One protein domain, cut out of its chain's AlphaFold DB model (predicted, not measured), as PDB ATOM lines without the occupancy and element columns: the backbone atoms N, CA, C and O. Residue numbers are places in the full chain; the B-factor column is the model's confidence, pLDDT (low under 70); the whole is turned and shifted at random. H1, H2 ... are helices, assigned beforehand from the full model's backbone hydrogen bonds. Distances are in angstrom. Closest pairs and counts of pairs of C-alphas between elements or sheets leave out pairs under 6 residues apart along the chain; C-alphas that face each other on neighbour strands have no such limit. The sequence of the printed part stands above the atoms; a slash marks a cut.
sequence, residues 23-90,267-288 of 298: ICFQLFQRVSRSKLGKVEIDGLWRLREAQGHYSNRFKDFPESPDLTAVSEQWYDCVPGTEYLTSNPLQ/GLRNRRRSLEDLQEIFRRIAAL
ATOM      1  N   ILE A  23      77.226  57.773 114.477       87.00
ATOM      2  CA  ILE A  23      76.195  58.011 115.505       87.00
ATOM      3  C   ILE A  23      76.255  59.455 116.025       87.00
ATOM      4  O   ILE A  23      75.216  60.094 116.185       87.00
ATOM      5  N   CYS A  24      77.458  59.987 116.257       87.81
ATOM      6  CA  CYS A  24      77.644  61.363 116.717       87.81
ATOM      7  C   CYS A  24      77.187  62.359 115.648       87.81
ATOM      8  O   CYS A  24      76.532  63.347 115.974       87.81
ATOM      9  N   PHE A  25      77.449  62.060 114.371       90.25
ATOM     10  CA  PHE A  25      76.998  62.905 113.269       90.25
ATOM     11  C   PHE A  25      75.476  62.900 113.120       90.25
ATOM     12  O   PHE A  25      74.870  63.957 112.973       90.25
ATOM     13  N   GLN A  26      74.825  61.743 113.245       90.38
ATOM     14  CA  GLN A  26      73.360  61.667 113.240       90.38
ATOM     15  C   GLN A  26      72.730  62.441 114.408       90.38
ATOM     16  O   GLN A  26      71.720  63.124 114.225       90.38
ATOM     17  N   LEU A  27      73.329  62.377 115.601       89.88
ATOM     18  CA  LEU A  27      72.909  63.202 116.736       89.88
ATOM     19  C   LEU A  27      73.081  64.693 116.433       89.88
ATOM     20  O   LEU A  27      72.139  65.459 116.635       89.88
ATOM     21  N   PHE A  28      74.238  65.095 115.901       90.69
ATOM     22  CA  PHE A  28      74.500  66.475 115.495       90.69
ATOM     23  C   PHE A  28      73.459  66.968 114.488       90.69
ATOM     24  O   PHE A  28      72.832  67.998 114.714       90.69
ATOM     25  N   GLN A  29      73.194  66.204 113.424       91.38
ATOM     26  CA  GLN A  29      72.176  66.534 112.425       91.38
ATOM     27  C   GLN A  29      70.800  66.741 113.057       91.38
ATOM     28  O   GLN A  29      70.100  67.699 112.724       91.38
ATOM     29  N   ARG A  30      70.409  65.854 113.978       88.31
ATOM     30  CA  ARG A  30      69.110  65.923 114.648       88.31
ATOM     31  C   ARG A  30      68.990  67.175 115.516       88.31
ATOM     32  O   ARG A  30      68.001  67.896 115.397       88.31
ATOM     33  N   VAL A  31      69.992  67.454 116.348       88.38
ATOM     34  CA  VAL A  31      69.980  68.626 117.237       88.38
ATOM     35  C   VAL A  31      70.112  69.922 116.439       88.38
ATOM     36  O   VAL A  31      69.370  70.865 116.702       88.38
ATOM     37  N   SER A  32      70.974  69.951 115.420       90.50
ATOM     38  CA  SER A  32      71.151  71.106 114.536       90.50
ATOM     39  C   SER A  32      69.842  71.472 113.843       90.50
ATOM     40  O   SER A  32      69.417  72.620 113.917       90.50
ATOM     41  N   ARG A  33      69.132  70.499 113.254       90.19
ATOM     42  CA  ARG A  33      67.820  70.746 112.629       90.19
ATOM     43  C   ARG A  33      66.782  71.238 113.632       90.19
ATOM     44  O   ARG A  33      66.029  72.149 113.317       90.19
ATOM     45  N   SER A  34      66.753  70.658 114.831       84.81
ATOM     46  CA  SER A  34      65.809  71.055 115.882       84.81
ATOM     47  C   SER A  34      66.054  72.484 116.388       84.81
ATOM     48  O   SER A  34      65.100  73.206 116.661       84.81
ATOM     49  N   LYS A  35      67.319  72.910 116.500       84.44
ATOM     50  CA  LYS A  35      67.701  74.218 117.058       84.44
ATOM     51  C   LYS A  35      67.808  75.333 116.020       84.44
ATOM     52  O   LYS A  35      67.396  76.450 116.305       84.44
ATOM     53  N   LEU A  36      68.390  75.039 114.860       86.25
ATOM     54  CA  LEU A  36      68.765  76.016 113.832       86.25
ATOM     55  C   LEU A  36      67.916  75.896 112.560       86.25
ATOM     56  O   LEU A  36      68.080  76.688 111.640       86.25
ATOM     57  N   GLY A  37      67.059  74.875 112.444       88.38
ATOM     58  CA  GLY A  37      66.286  74.589 111.228       88.38
ATOM     59  C   GLY A  37      67.104  73.987 110.076       88.38
ATOM     60  O   GLY A  37      66.531  73.391 109.167       88.38
ATOM     61  N   LYS A  38      68.440  74.063 110.132       91.31
ATOM     62  CA  LYS A  38      69.379  73.496 109.153       91.31
ATOM     63  C   LYS A  38      70.461  72.649 109.826       91.31
ATOM     64  O   LYS A  38      70.658  72.713 111.039       91.31
ATOM     65  N   VAL A  39      71.148  71.817 109.042       91.50
ATOM     66  CA  VAL A  39      72.353  71.107 109.504       91.50
ATOM     67  C   VAL A  39      73.547  72.031 109.287       91.50
ATOM     68  O   VAL A  39      73.902  72.299 108.146       91.50
ATOM     69  N   GLU A  40      74.145  72.516 110.372       89.44
ATOM     70  CA  GLU A  40      75.242  73.489 110.348       89.44
ATOM     71  C   GLU A  40      76.595  72.789 110.133       89.44
ATOM     72  O   GLU A  40      77.398  72.652 111.056       89.44
ATOM     73  N   ILE A  41      76.817  72.260 108.924       89.75
ATOM     74  CA  ILE A  41      78.077  71.578 108.575       89.75
ATOM     75  C   ILE A  41      79.222  72.590 108.472       89.75
ATOM     76  O   ILE A  41      80.307  72.315 108.981       89.75
ATOM     77  N   ASP A  42      78.960  73.767 107.905       88.50
ATOM     78  CA  ASP A  42      79.966  74.814 107.702       88.50
ATOM     79  C   ASP A  42      80.493  75.315 109.047       88.50
ATOM     80  O   ASP A  42      81.691  75.270 109.313       88.50
ATOM     81  N   GLY A  43      79.600  75.657 109.984       87.50
ATOM     82  CA  GLY A  43      79.997  75.997 111.351       87.50
ATOM     83  C   GLY A  43      80.835  74.915 112.043       87.50
ATOM     84  O   GLY A  43      81.817  75.235 112.717       87.50
ATOM     85  N   LEU A  44      80.488  73.640 111.854       88.56
ATOM     86  CA  LEU A  44      81.245  72.517 112.412       88.56
ATOM     87  C   LEU A  44      82.641  72.390 111.777       88.56
ATOM     88  O   LEU A  44      83.606  72.099 112.486       88.56
ATOM     89  N   TRP A  45      82.757  72.642 110.471       87.25
ATOM     90  CA  TRP A  45      84.032  72.679 109.759       87.25
ATOM     91  C   TRP A  45      84.918  73.825 110.251       87.25
ATOM     92  O   TRP A  45      86.066  73.606 110.620       87.25
ATOM     93  N   ARG A  46      84.370  75.033 110.395       87.31
ATOM     94  CA  ARG A  46      85.114  76.188 110.924       87.31
ATOM     95  C   ARG A  46      85.596  75.970 112.350       87.31
ATOM     96  O   ARG A  46      86.714  76.340 112.697       87.31
ATOM     97  N   LEU A  47      84.777  75.329 113.185       86.44
ATOM     98  CA  LEU A  47      85.187  74.962 114.538       86.44
ATOM     99  C   LEU A  47      86.364  73.982 114.524       86.44
ATOM    100  O   LEU A  47      87.276  74.109 115.342       86.44
ATOM    101  N   ARG A  48      86.349  73.020 113.601       83.94
ATOM    102  CA  ARG A  48      87.452  72.084 113.384       83.94
ATOM    103  C   ARG A  48      88.713  72.815 112.915       83.94
ATOM    104  O   ARG A  48      89.762  72.561 113.491       83.94
ATOM    105  N   GLU A  49      88.624  73.737 111.964       83.31
ATOM    106  CA  GLU A  49      89.789  74.522 111.526       83.31
ATOM    107  C   GLU A  49      90.355  75.388 112.663       83.31
ATOM    108  O   GLU A  49      91.562  75.420 112.894       83.31
ATOM    109  N   ALA A  50      89.487  76.017 113.461       81.75
ATOM    110  CA  ALA A  50      89.909  76.890 114.554       81.75
ATOM    111  C   ALA A  50      90.473  76.142 115.780       81.75
ATOM    112  O   ALA A  50      91.390  76.632 116.441       81.75
ATOM    113  N   GLN A  51      89.906  74.984 116.144       77.75
ATOM    114  CA  GLN A  51      90.179  74.302 117.427       77.75
ATOM    115  C   GLN A  51      90.637  72.841 117.291       77.75
ATOM    116  O   GLN A  51      90.981  72.205 118.290       77.75
ATOM    117  N   GLY A  52      90.650  72.291 116.078       69.75
ATOM    118  CA  GLY A  52      90.959  70.888 115.797       69.75
ATOM    119  C   GLY A  52      92.448  70.570 115.655       69.75
ATOM    120  O   GLY A  52      92.795  69.399 115.506       69.75
ATOM    121  N   HIS A  53      93.336  71.568 115.728       68.06
ATOM    122  CA  HIS A  53      94.778  71.339 115.629       68.06
ATOM    123  C   HIS A  53      95.286  70.444 116.775       68.06
ATOM    124  O   HIS A  53      94.906  70.622 117.937       68.06
ATOM    125  N   TYR A  54      96.193  69.507 116.474       61.44
ATOM    126  CA  TYR A  54      96.672  68.486 117.423       61.44
ATOM    127  C   TYR A  54      97.245  69.082 118.724       61.44
ATOM    128  O   TYR A  54      97.083  68.514 119.802       61.44
ATOM    129  N   SER A  55      97.858  70.270 118.650       61.28
ATOM    130  CA  SER A  55      98.402  70.996 119.810       61.28
ATOM    131  C   SER A  55      97.343  71.664 120.705       61.28
ATOM    132  O   SER A  55      97.605  71.893 121.891       61.28
ATOM    133  N   ASN A  56      96.158  71.952 120.158       59.41
ATOM    134  CA  ASN A  56      95.055  72.655 120.822       59.41
ATOM    135  C   ASN A  56      93.838  71.769 121.085       59.41
ATOM    136  O   ASN A  56      92.864  72.273 121.638       59.41
ATOM    137  N   ARG A  57      93.928  70.475 120.738       60.09
ATOM    138  CA  ARG A  57      92.904  69.425 120.836       60.09
ATOM    139  C   ARG A  57      91.921  69.661 121.977       60.09
ATOM    140  O   ARG A  57      92.129  69.147 123.070       60.09
ATOM    141  N   PHE A  58      90.879  70.446 121.702       61.84
ATOM    142  CA  PHE A  58      89.750  70.693 122.591       61.84
ATOM    143  C   PHE A  58      90.119  70.840 124.082       61.84
ATOM    144  O   PHE A  58      89.367  70.381 124.934       61.84
ATOM    145  N   LYS A  59      91.260  71.471 124.413       60.56
ATOM    146  CA  LYS A  59      91.805  71.481 125.791       60.56
ATOM    147  C   LYS A  59      90.831  72.063 126.819       60.56
ATOM    148  O   LYS A  59      90.841  71.647 127.969       60.56
ATOM    149  N   ASP A  60      89.968  72.970 126.367       70.94
ATOM    150  CA  ASP A  60      88.951  73.628 127.189       70.94
ATOM    151  C   ASP A  60      87.540  73.056 126.969       70.94
ATOM    152  O   ASP A  60      86.546  73.718 127.273       70.94
ATOM    153  N   PHE A  61      87.393  71.885 126.342       77.19
ATOM    154  CA  PHE A  61      86.085  71.245 126.201       77.19
ATOM    155  C   PHE A  61      85.660  70.631 127.539       77.19
ATOM    156  O   PHE A  61      86.451  69.916 128.153       77.19
ATOM    157  N   PRO A  62      84.441  70.919 128.029       75.56
ATOM    158  CA  PRO A  62      83.970  70.393 129.298       75.56
ATOM    159  C   PRO A  62      83.752  68.884 129.171       75.56
ATOM    160  O   PRO A  62      82.713  68.424 128.709       75.56
ATOM    161  N   GLU A  63      84.745  68.097 129.568       70.25
ATOM    162  CA  GLU A  63      84.610  66.647 129.600       70.25
ATOM    163  C   GLU A  63      83.765  66.212 130.797       70.25
ATOM    164  O   GLU A  63      83.900  66.715 131.918       70.25
ATOM    165  N   SER A  64      82.892  65.226 130.578       73.75
ATOM    166  CA  SER A  64      82.210  64.592 131.701       73.75
ATOM    167  C   SER A  64      83.253  63.891 132.579       73.75
ATOM    168  O   SER A  64      84.075  63.143 132.047       73.75
ATOM    169  N   PRO A  65      83.199  64.030 133.911       72.69
ATOM    170  CA  PRO A  65      84.210  63.438 134.782       72.69
ATOM    171  C   PRO A  65      84.197  61.902 134.744       72.69
ATOM    172  O   PRO A  65      85.181  61.265 135.110       72.69
ATOM    173  N   ASP A  66      83.080  61.313 134.308       75.12
ATOM    174  CA  ASP A  66      82.945  59.875 134.095       75.12
ATOM    175  C   ASP A  66      83.783  59.403 132.894       75.12
ATOM    176  O   ASP A  66      84.265  58.279 132.934       75.12
ATOM    177  N   LEU A  67      84.004  60.246 131.871       76.44
ATOM    178  CA  LEU A  67      84.905  59.938 130.754       76.44
ATOM    179  C   LEU A  67      86.355  59.927 131.226       76.44
ATOM    180  O   LEU A  67      87.016  58.915 131.057       76.44
ATOM    181  N   THR A  68      86.807  60.979 131.913       75.44
ATOM    182  CA  THR A  68      88.176  61.057 132.450       75.44
ATOM    183  C   THR A  68      88.498  59.894 133.393       75.44
ATOM    184  O   THR A  68      89.630  59.429 133.440       75.44
ATOM    185  N   ALA A  69      87.503  59.403 134.139       71.31
ATOM    186  CA  ALA A  69      87.667  58.270 135.046       71.31
ATOM    187  C   ALA A  69      87.793  56.911 134.338       71.31
ATOM    188  O   ALA A  69      88.275  55.967 134.959       71.31
ATOM    189  N   VAL A  70      87.327  56.792 133.090       77.06
ATOM    190  CA  VAL A  70      87.419  55.551 132.302       77.06
ATOM    191  C   VAL A  70      88.445  55.634 131.179       77.06
ATOM    192  O   VAL A  70      88.845  54.593 130.678       77.06
ATOM    193  N   SER A  71      88.842  56.832 130.748       68.25
ATOM    194  CA  SER A  71      89.726  57.060 129.607       68.25
ATOM    195  C   SER A  71      91.181  57.220 130.058       68.25
ATOM    196  O   SER A  71      91.686  58.338 130.166       68.25
ATOM    197  N   GLU A  72      91.859  56.101 130.318       67.19
ATOM    198  CA  GLU A  72      93.322  56.068 130.442       67.19
ATOM    199  C   GLU A  72      93.944  55.567 129.120       67.19
ATOM    200  O   GLU A  72      93.473  55.900 128.032       67.19
ATOM    201  N   GLN A  73      95.005  54.755 129.174       64.94
ATOM    202  CA  GLN A  73      95.533  54.071 127.987       64.94
ATOM    203  C   GLN A  73      94.520  53.062 127.406       64.94
ATOM    204  O   GLN A  73      94.561  52.752 126.215       64.94
ATOM    205  N   TRP A  74      93.598  52.580 128.244       69.94
ATOM    206  CA  TRP A  74      92.509  51.667 127.909       69.94
ATOM    207  C   TRP A  74      91.211  52.176 128.540       69.94
ATOM    208  O   TRP A  74      91.254  52.937 129.507       69.94
ATOM    209  N   TYR A  75      90.065  51.765 127.990       75.12
ATOM    210  CA  TYR A  75      88.766  52.083 128.581       75.12
ATOM    211  C   TYR A  75      88.441  51.111 129.715       75.12
ATOM    212  O   TYR A  75      88.211  49.927 129.460       75.12
ATOM    213  N   ASP A  76      88.380  51.619 130.944       73.50
ATOM    214  CA  ASP A  76      88.030  50.818 132.117       73.50
ATOM    215  C   ASP A  76      86.511  50.685 132.300       73.50
ATOM    216  O   ASP A  76      85.746  51.652 132.250       73.50
ATOM    217  N   CYS A  77      86.061  49.461 132.580       68.50
ATOM    218  CA  CYS A  77      84.667  49.165 132.903       68.50
ATOM    219  C   CYS A  77      84.370  49.507 134.371       68.50
ATOM    220  O   CYS A  77      84.398  48.637 135.244       68.50
ATOM    221  N   VAL A  78      84.070  50.776 134.649       71.19
ATOM    222  CA  VAL A  78      83.674  51.239 135.988       71.19
ATOM    223  C   VAL A  78      82.154  51.076 136.185       71.19
ATOM    224  O   VAL A  78      81.371  51.551 135.364       71.19
ATOM    225  N   PRO A  79      81.680  50.441 137.275       68.31
ATOM    226  CA  PRO A  79      80.247  50.380 137.568       68.31
ATOM    227  C   PRO A  79      79.620  51.780 137.673       68.31
ATOM    228  O   PRO A  79      80.143  52.650 138.369       68.31
ATOM    229  N   GLY A  80      78.493  52.002 136.996       71.38
ATOM    230  CA  GLY A  80      77.810  53.295 136.891       71.38
ATOM    231  C   GLY A  80      78.194  54.132 135.660       71.38
ATOM    232  O   GLY A  80      77.546  55.151 135.402       71.38
ATOM    233  N   THR A  81      79.213  53.732 134.886       74.69
ATOM    234  CA  THR A  81      79.617  54.405 133.632       74.69
ATOM    235  C   THR A  81      79.188  53.653 132.373       74.69
ATOM    236  O   THR A  81      79.450  54.099 131.259       74.69
ATOM    237  N   GLU A  82      78.432  52.564 132.502       80.12
ATOM    238  CA  GLU A  82      77.998  51.731 131.371       80.12
ATOM    239  C   GLU A  82      77.057  52.467 130.412       80.12
ATOM    240  O   GLU A  82      76.838  52.052 129.274       80.12
ATOM    241  N   TYR A  83      76.480  53.583 130.852       81.81
ATOM    242  CA  TYR A  83      75.727  54.447 129.959       81.81
ATOM    243  C   TYR A  83      76.616  55.036 128.849       81.81
ATOM    244  O   TYR A  83      76.108  55.274 127.760       81.81
ATOM    245  N   LEU A  84      77.926  55.212 129.064       81.00
ATOM    246  CA  LEU A  84      78.848  55.770 128.064       81.00
ATOM    247  C   LEU A  84      78.932  54.913 126.793       81.00
ATOM    248  O   LEU A  84      79.093  55.454 125.701       81.00
ATOM    249  N   THR A  85      78.771  53.593 126.919       81.94
ATOM    250  CA  THR A  85      78.798  52.646 125.792       81.94
ATOM    251  C   THR A  85      77.414  52.395 125.185       81.94
ATOM    252  O   THR A  85      77.292  51.735 124.154       81.94
ATOM    253  N   SER A  86      76.352  52.922 125.801       84.44
ATOM    254  CA  SER A  86      74.976  52.708 125.350       84.44
ATOM    255  C   SER A  86      74.662  53.548 124.111       84.44
ATOM    256  O   SER A  86      75.006  54.726 124.060       84.44
ATOM    257  N   ASN A  87      73.946  52.992 123.129       85.00
ATOM    258  CA  ASN A  87      73.566  53.738 121.927       85.00
ATOM    259  C   ASN A  87      72.593  54.894 122.280       85.00
ATOM    260  O   ASN A  87      71.487  54.634 122.759       85.00
ATOM    261  N   PRO A  88      72.963  56.168 122.041       84.81
ATOM    262  CA  PRO A  88      72.104  57.307 122.358       84.81
ATOM    263  C   PRO A  88      70.949  57.489 121.361       84.81
ATOM    264  O   PRO A  88      69.970  58.153 121.691       84.81
ATOM    265  N   LEU A  89      71.024  56.928 120.149       83.31
ATOM    266  CA  LEU A  89      69.942  56.999 119.161       83.31
ATOM    267  C   LEU A  89      68.870  55.949 119.451       83.31
ATOM    268  O   LEU A  89      67.693  56.287 119.555       83.31
ATOM    269  N   GLN A  90      69.284  54.695 119.636       83.44
ATOM    270  CA  GLN A  90      68.392  53.561 119.868       83.44
ATOM    271  C   GLN A  90      68.380  53.181 121.348       83.44
ATOM    272  O   GLN A  90      69.181  52.369 121.809       83.44
ATOM    273  N   GLY A 267      70.724  54.357 127.814       80.50
ATOM    274  CA  GLY A 267      70.797  55.185 126.609       80.50
ATOM    275  C   GLY A 267      70.234  56.608 126.772       80.50
ATOM    276  O   GLY A 267      70.786  57.530 126.177       80.50
ATOM    277  N   LEU A 268      69.221  56.838 127.624       83.69
ATOM    278  CA  LEU A 268      68.704  58.194 127.902       83.69
ATOM    279  C   LEU A 268      69.753  59.077 128.571       83.69
ATOM    280  O   LEU A 268      69.864  60.264 128.264       83.69
ATOM    281  N   ARG A 269      70.550  58.493 129.463       82.31
ATOM    282  CA  ARG A 269      71.605  59.217 130.160       82.31
ATOM    283  C   ARG A 269      72.745  59.590 129.219       82.31
ATOM    284  O   ARG A 269      73.206  60.730 129.251       82.31
ATOM    285  N   ASN A 270      73.147  58.673 128.336       85.25
ATOM    286  CA  ASN A 270      74.138  58.993 127.307       85.25
ATOM    287  C   ASN A 270      73.634  60.077 126.353       85.25
ATOM    288  O   ASN A 270      74.369  60.983 125.965       85.25
ATOM    289  N   ARG A 271      72.347  60.012 126.012       87.19
ATOM    290  CA  ARG A 271      71.682  60.991 125.157       87.19
ATOM    291  C   ARG A 271      71.667  62.385 125.786       87.19
ATOM    292  O   ARG A 271      71.955  63.353 125.088       87.19
ATOM    293  N   ARG A 272      71.404  62.495 127.095       86.19
ATOM    294  CA  ARG A 272      71.521  63.760 127.839       86.19
ATOM    295  C   ARG A 272      72.941  64.327 127.772       86.19
ATOM    296  O   ARG A 272      73.092  65.482 127.395       86.19
ATOM    297  N   ARG A 273      73.959  63.518 128.085       86.06
ATOM    298  CA  ARG A 273      75.372  63.938 128.014       86.06
ATOM    299  C   ARG A 273      75.745  64.414 126.610       86.06
ATOM    300  O   ARG A 273      76.297  65.489 126.440       86.06
ATOM    301  N   SER A 274      75.365  63.638 125.595       87.94
ATOM    302  CA  SER A 274      75.620  63.984 124.192       87.94
ATOM    303  C   SER A 274      74.957  65.307 123.797       87.94
ATOM    304  O   SER A 274      75.509  66.057 123.000       87.94
ATOM    305  N   LEU A 275      73.776  65.616 124.346       87.94
ATOM    306  CA  LEU A 275      73.123  66.905 124.122       87.94
ATOM    307  C   LEU A 275      73.882  68.064 124.783       87.94
ATOM    308  O   LEU A 275      73.986  69.121 124.170       87.94
ATOM    309  N   GLU A 276      74.398  67.881 125.999       86.88
ATOM    310  CA  GLU A 276      75.214  68.890 126.694       86.88
ATOM    311  C   GLU A 276      76.480  69.219 125.873       86.88
ATOM    312  O   GLU A 276      76.760  70.391 125.617       86.88
ATOM    313  N   ASP A 277      77.152  68.202 125.323       87.69
ATOM    314  CA  ASP A 277      78.312  68.395 124.441       87.69
ATOM    315  C   ASP A 277      77.951  69.122 123.139       87.69
ATOM    316  O   ASP A 277      78.655  70.030 122.698       87.69
ATOM    317  N   LEU A 278      76.831  68.748 122.512       89.38
ATOM    318  CA  LEU A 278      76.362  69.399 121.288       89.38
ATOM    319  C   LEU A 278      75.986  70.863 121.534       89.38
ATOM    320  O   LEU A 278      76.258  71.709 120.688       89.38
ATOM    321  N   GLN A 279      75.387  71.184 122.683       89.38
ATOM    322  CA  GLN A 279      75.096  72.570 123.062       89.38
ATOM    323  C   GLN A 279      76.372  73.399 123.184       89.38
ATOM    324  O   GLN A 279      76.403  74.531 122.703       89.38
ATOM    325  N   GLU A 280      77.426  72.831 123.768       89.12
ATOM    326  CA  GLU A 280      78.729  73.485 123.838       89.12
ATOM    327  C   GLU A 280      79.344  73.682 122.445       89.12
ATOM    328  O   GLU A 280      79.859  74.760 122.151       89.12
ATOM    329  N   ILE A 281      79.223  72.694 121.551       88.88
ATOM    330  CA  ILE A 281      79.646  72.828 120.148       88.88
ATOM    331  C   ILE A 281      78.911  73.992 119.475       88.88
ATOM    332  O   ILE A 281      79.558  74.878 118.922       88.88
ATOM    333  N   PHE A 282      77.577  74.051 119.560       90.31
ATOM    334  CA  PHE A 282      76.810  75.148 118.960       90.31
ATOM    335  C   PHE A 282      77.162  76.508 119.563       90.31
ATOM    336  O   PHE A 282      77.251  77.492 118.832       90.31
ATOM    337  N   ARG A 283      77.417  76.572 120.876       90.50
ATOM    338  CA  ARG A 283      77.877  77.798 121.540       90.50
ATOM    339  C   ARG A 283      79.212  78.275 120.968       90.50
ATOM    340  O   ARG A 283      79.380  79.471 120.753       90.50
ATOM    341  N   ARG A 284      80.152  77.360 120.717       89.50
ATOM    342  CA  ARG A 284      81.454  77.693 120.120       89.50
ATOM    343  C   ARG A 284      81.325  78.119 118.670       89.50
ATOM    344  O   ARG A 284      81.925  79.116 118.307       89.50
ATOM    345  N   ILE A 285      80.514  77.418 117.877       88.94
ATOM    346  CA  ILE A 285      80.232  77.795 116.485       88.94
ATOM    347  C   ILE A 285      79.670  79.218 116.419       88.94
ATOM    348  O   ILE A 285      80.120  80.011 115.600       88.94
ATOM    349  N   ALA A 286      78.732  79.555 117.306       88.69
ATOM    350  CA  ALA A 286      78.145  80.891 117.379       88.69
ATOM    351  C   ALA A 286      79.132  81.980 117.842       88.69
ATOM    352  O   ALA A 286      78.872  83.159 117.630       88.69
ATOM    353  N   ALA A 287      80.239  81.601 118.489       89.62
ATOM    354  CA  ALA A 287      81.283  82.519 118.935       89.62
ATOM    355  C   ALA A 287      82.405  82.714 117.899       89.62
ATOM    356  O   ALA A 287      83.276  83.557 118.114       89.62
ATOM    357  N   LEU A 288      82.419  81.936 116.812       86.88
ATOM    358  CA  LEU A 288      83.369  82.125 115.717       86.88
ATOM    359  C   LEU A 288      82.987  83.362 114.893       86.88
ATOM    360  O   LEU A 288      81.793  83.646 114.755       86.88
TER     361      LEU A 288
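Overview. This is residues 23 to 90 and 267 to 288 of the 298 residues of an uncharacterized protein of Friedmanniomyces simplex (UniProt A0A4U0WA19). One long helix, H5, is the spine of a flat assembly: H1 crosses it near the middle as a skewed X, H2 packs across its later turns, and the short H4 packs on its first turns. From H2 the chain runs through a long unnamed stretch to the short H3, which touches no helix, and then back to H4. The printed part has 90 residues with five named helices, in the order H1, H2, H3, H4, H5, and no named strand; the class is all helix. It is only just compact, close to loose, with a radius of gyration of the C-alphas of 14.2 A, and spans 38 by 34 by 16 A.

Along the chain. H5, residues 267 to 287, is 30.3 A long, from C-alpha 267 at (70.797, 55.185, 126.609) to C-alpha 287 at (81.283, 82.519, 118.935). H1, residues 23 to 36, is 19.5 A long and begins at C-alpha 23, (76.195, 58.011, 115.505). H2, residues 41 to 51, measures 15.2 A; H3 is residues 65 to 70, 8.9 A, and H4 residues 82 to 85, 5.7 A.

Arrangement. H5 is the hub, touching three helices. H1 touches it with residues 27 to 31 alone, at a steep tilt of 58 degrees, the same way; the closest C-alphas, of Phe 28 and Leu 278, are 6.8 A apart. H2 touches residues 281 to 286 of H5, about perpendicular at 77 degrees, closest at the C-alphas of Gly 43 and Ile 285, 5.4 A. H4 touches residues 267 to 270 of H5, closest at the C-alphas of Tyr 83 and Asn 270, 5.5 A. H3 and H4 are close but not clearly touching, with the C-alphas of Leu 67 and Leu 84 7.8 A apart. H1 and H2 are near each other, while H3 and H5 are apart. In H1, H2, H3 and H5 every O i to N i+4 pair is within hydrogen-bond range; H4 is too short for such a pair.

Size, cuts and confidence. The two C-alphas farthest apart, of Gly 37 and Gln 73, are 39.5 A apart. Residues 91 to 266 are not printed, and C-alphas 90 and 267 are 7.3 A apart across the cut. The links H2 to H3 and H3 to H4 are long. The mean pLDDT of the printed part is 81.1; it is under 70 at residues 52 to 59, 71 to 74, 77 and 79.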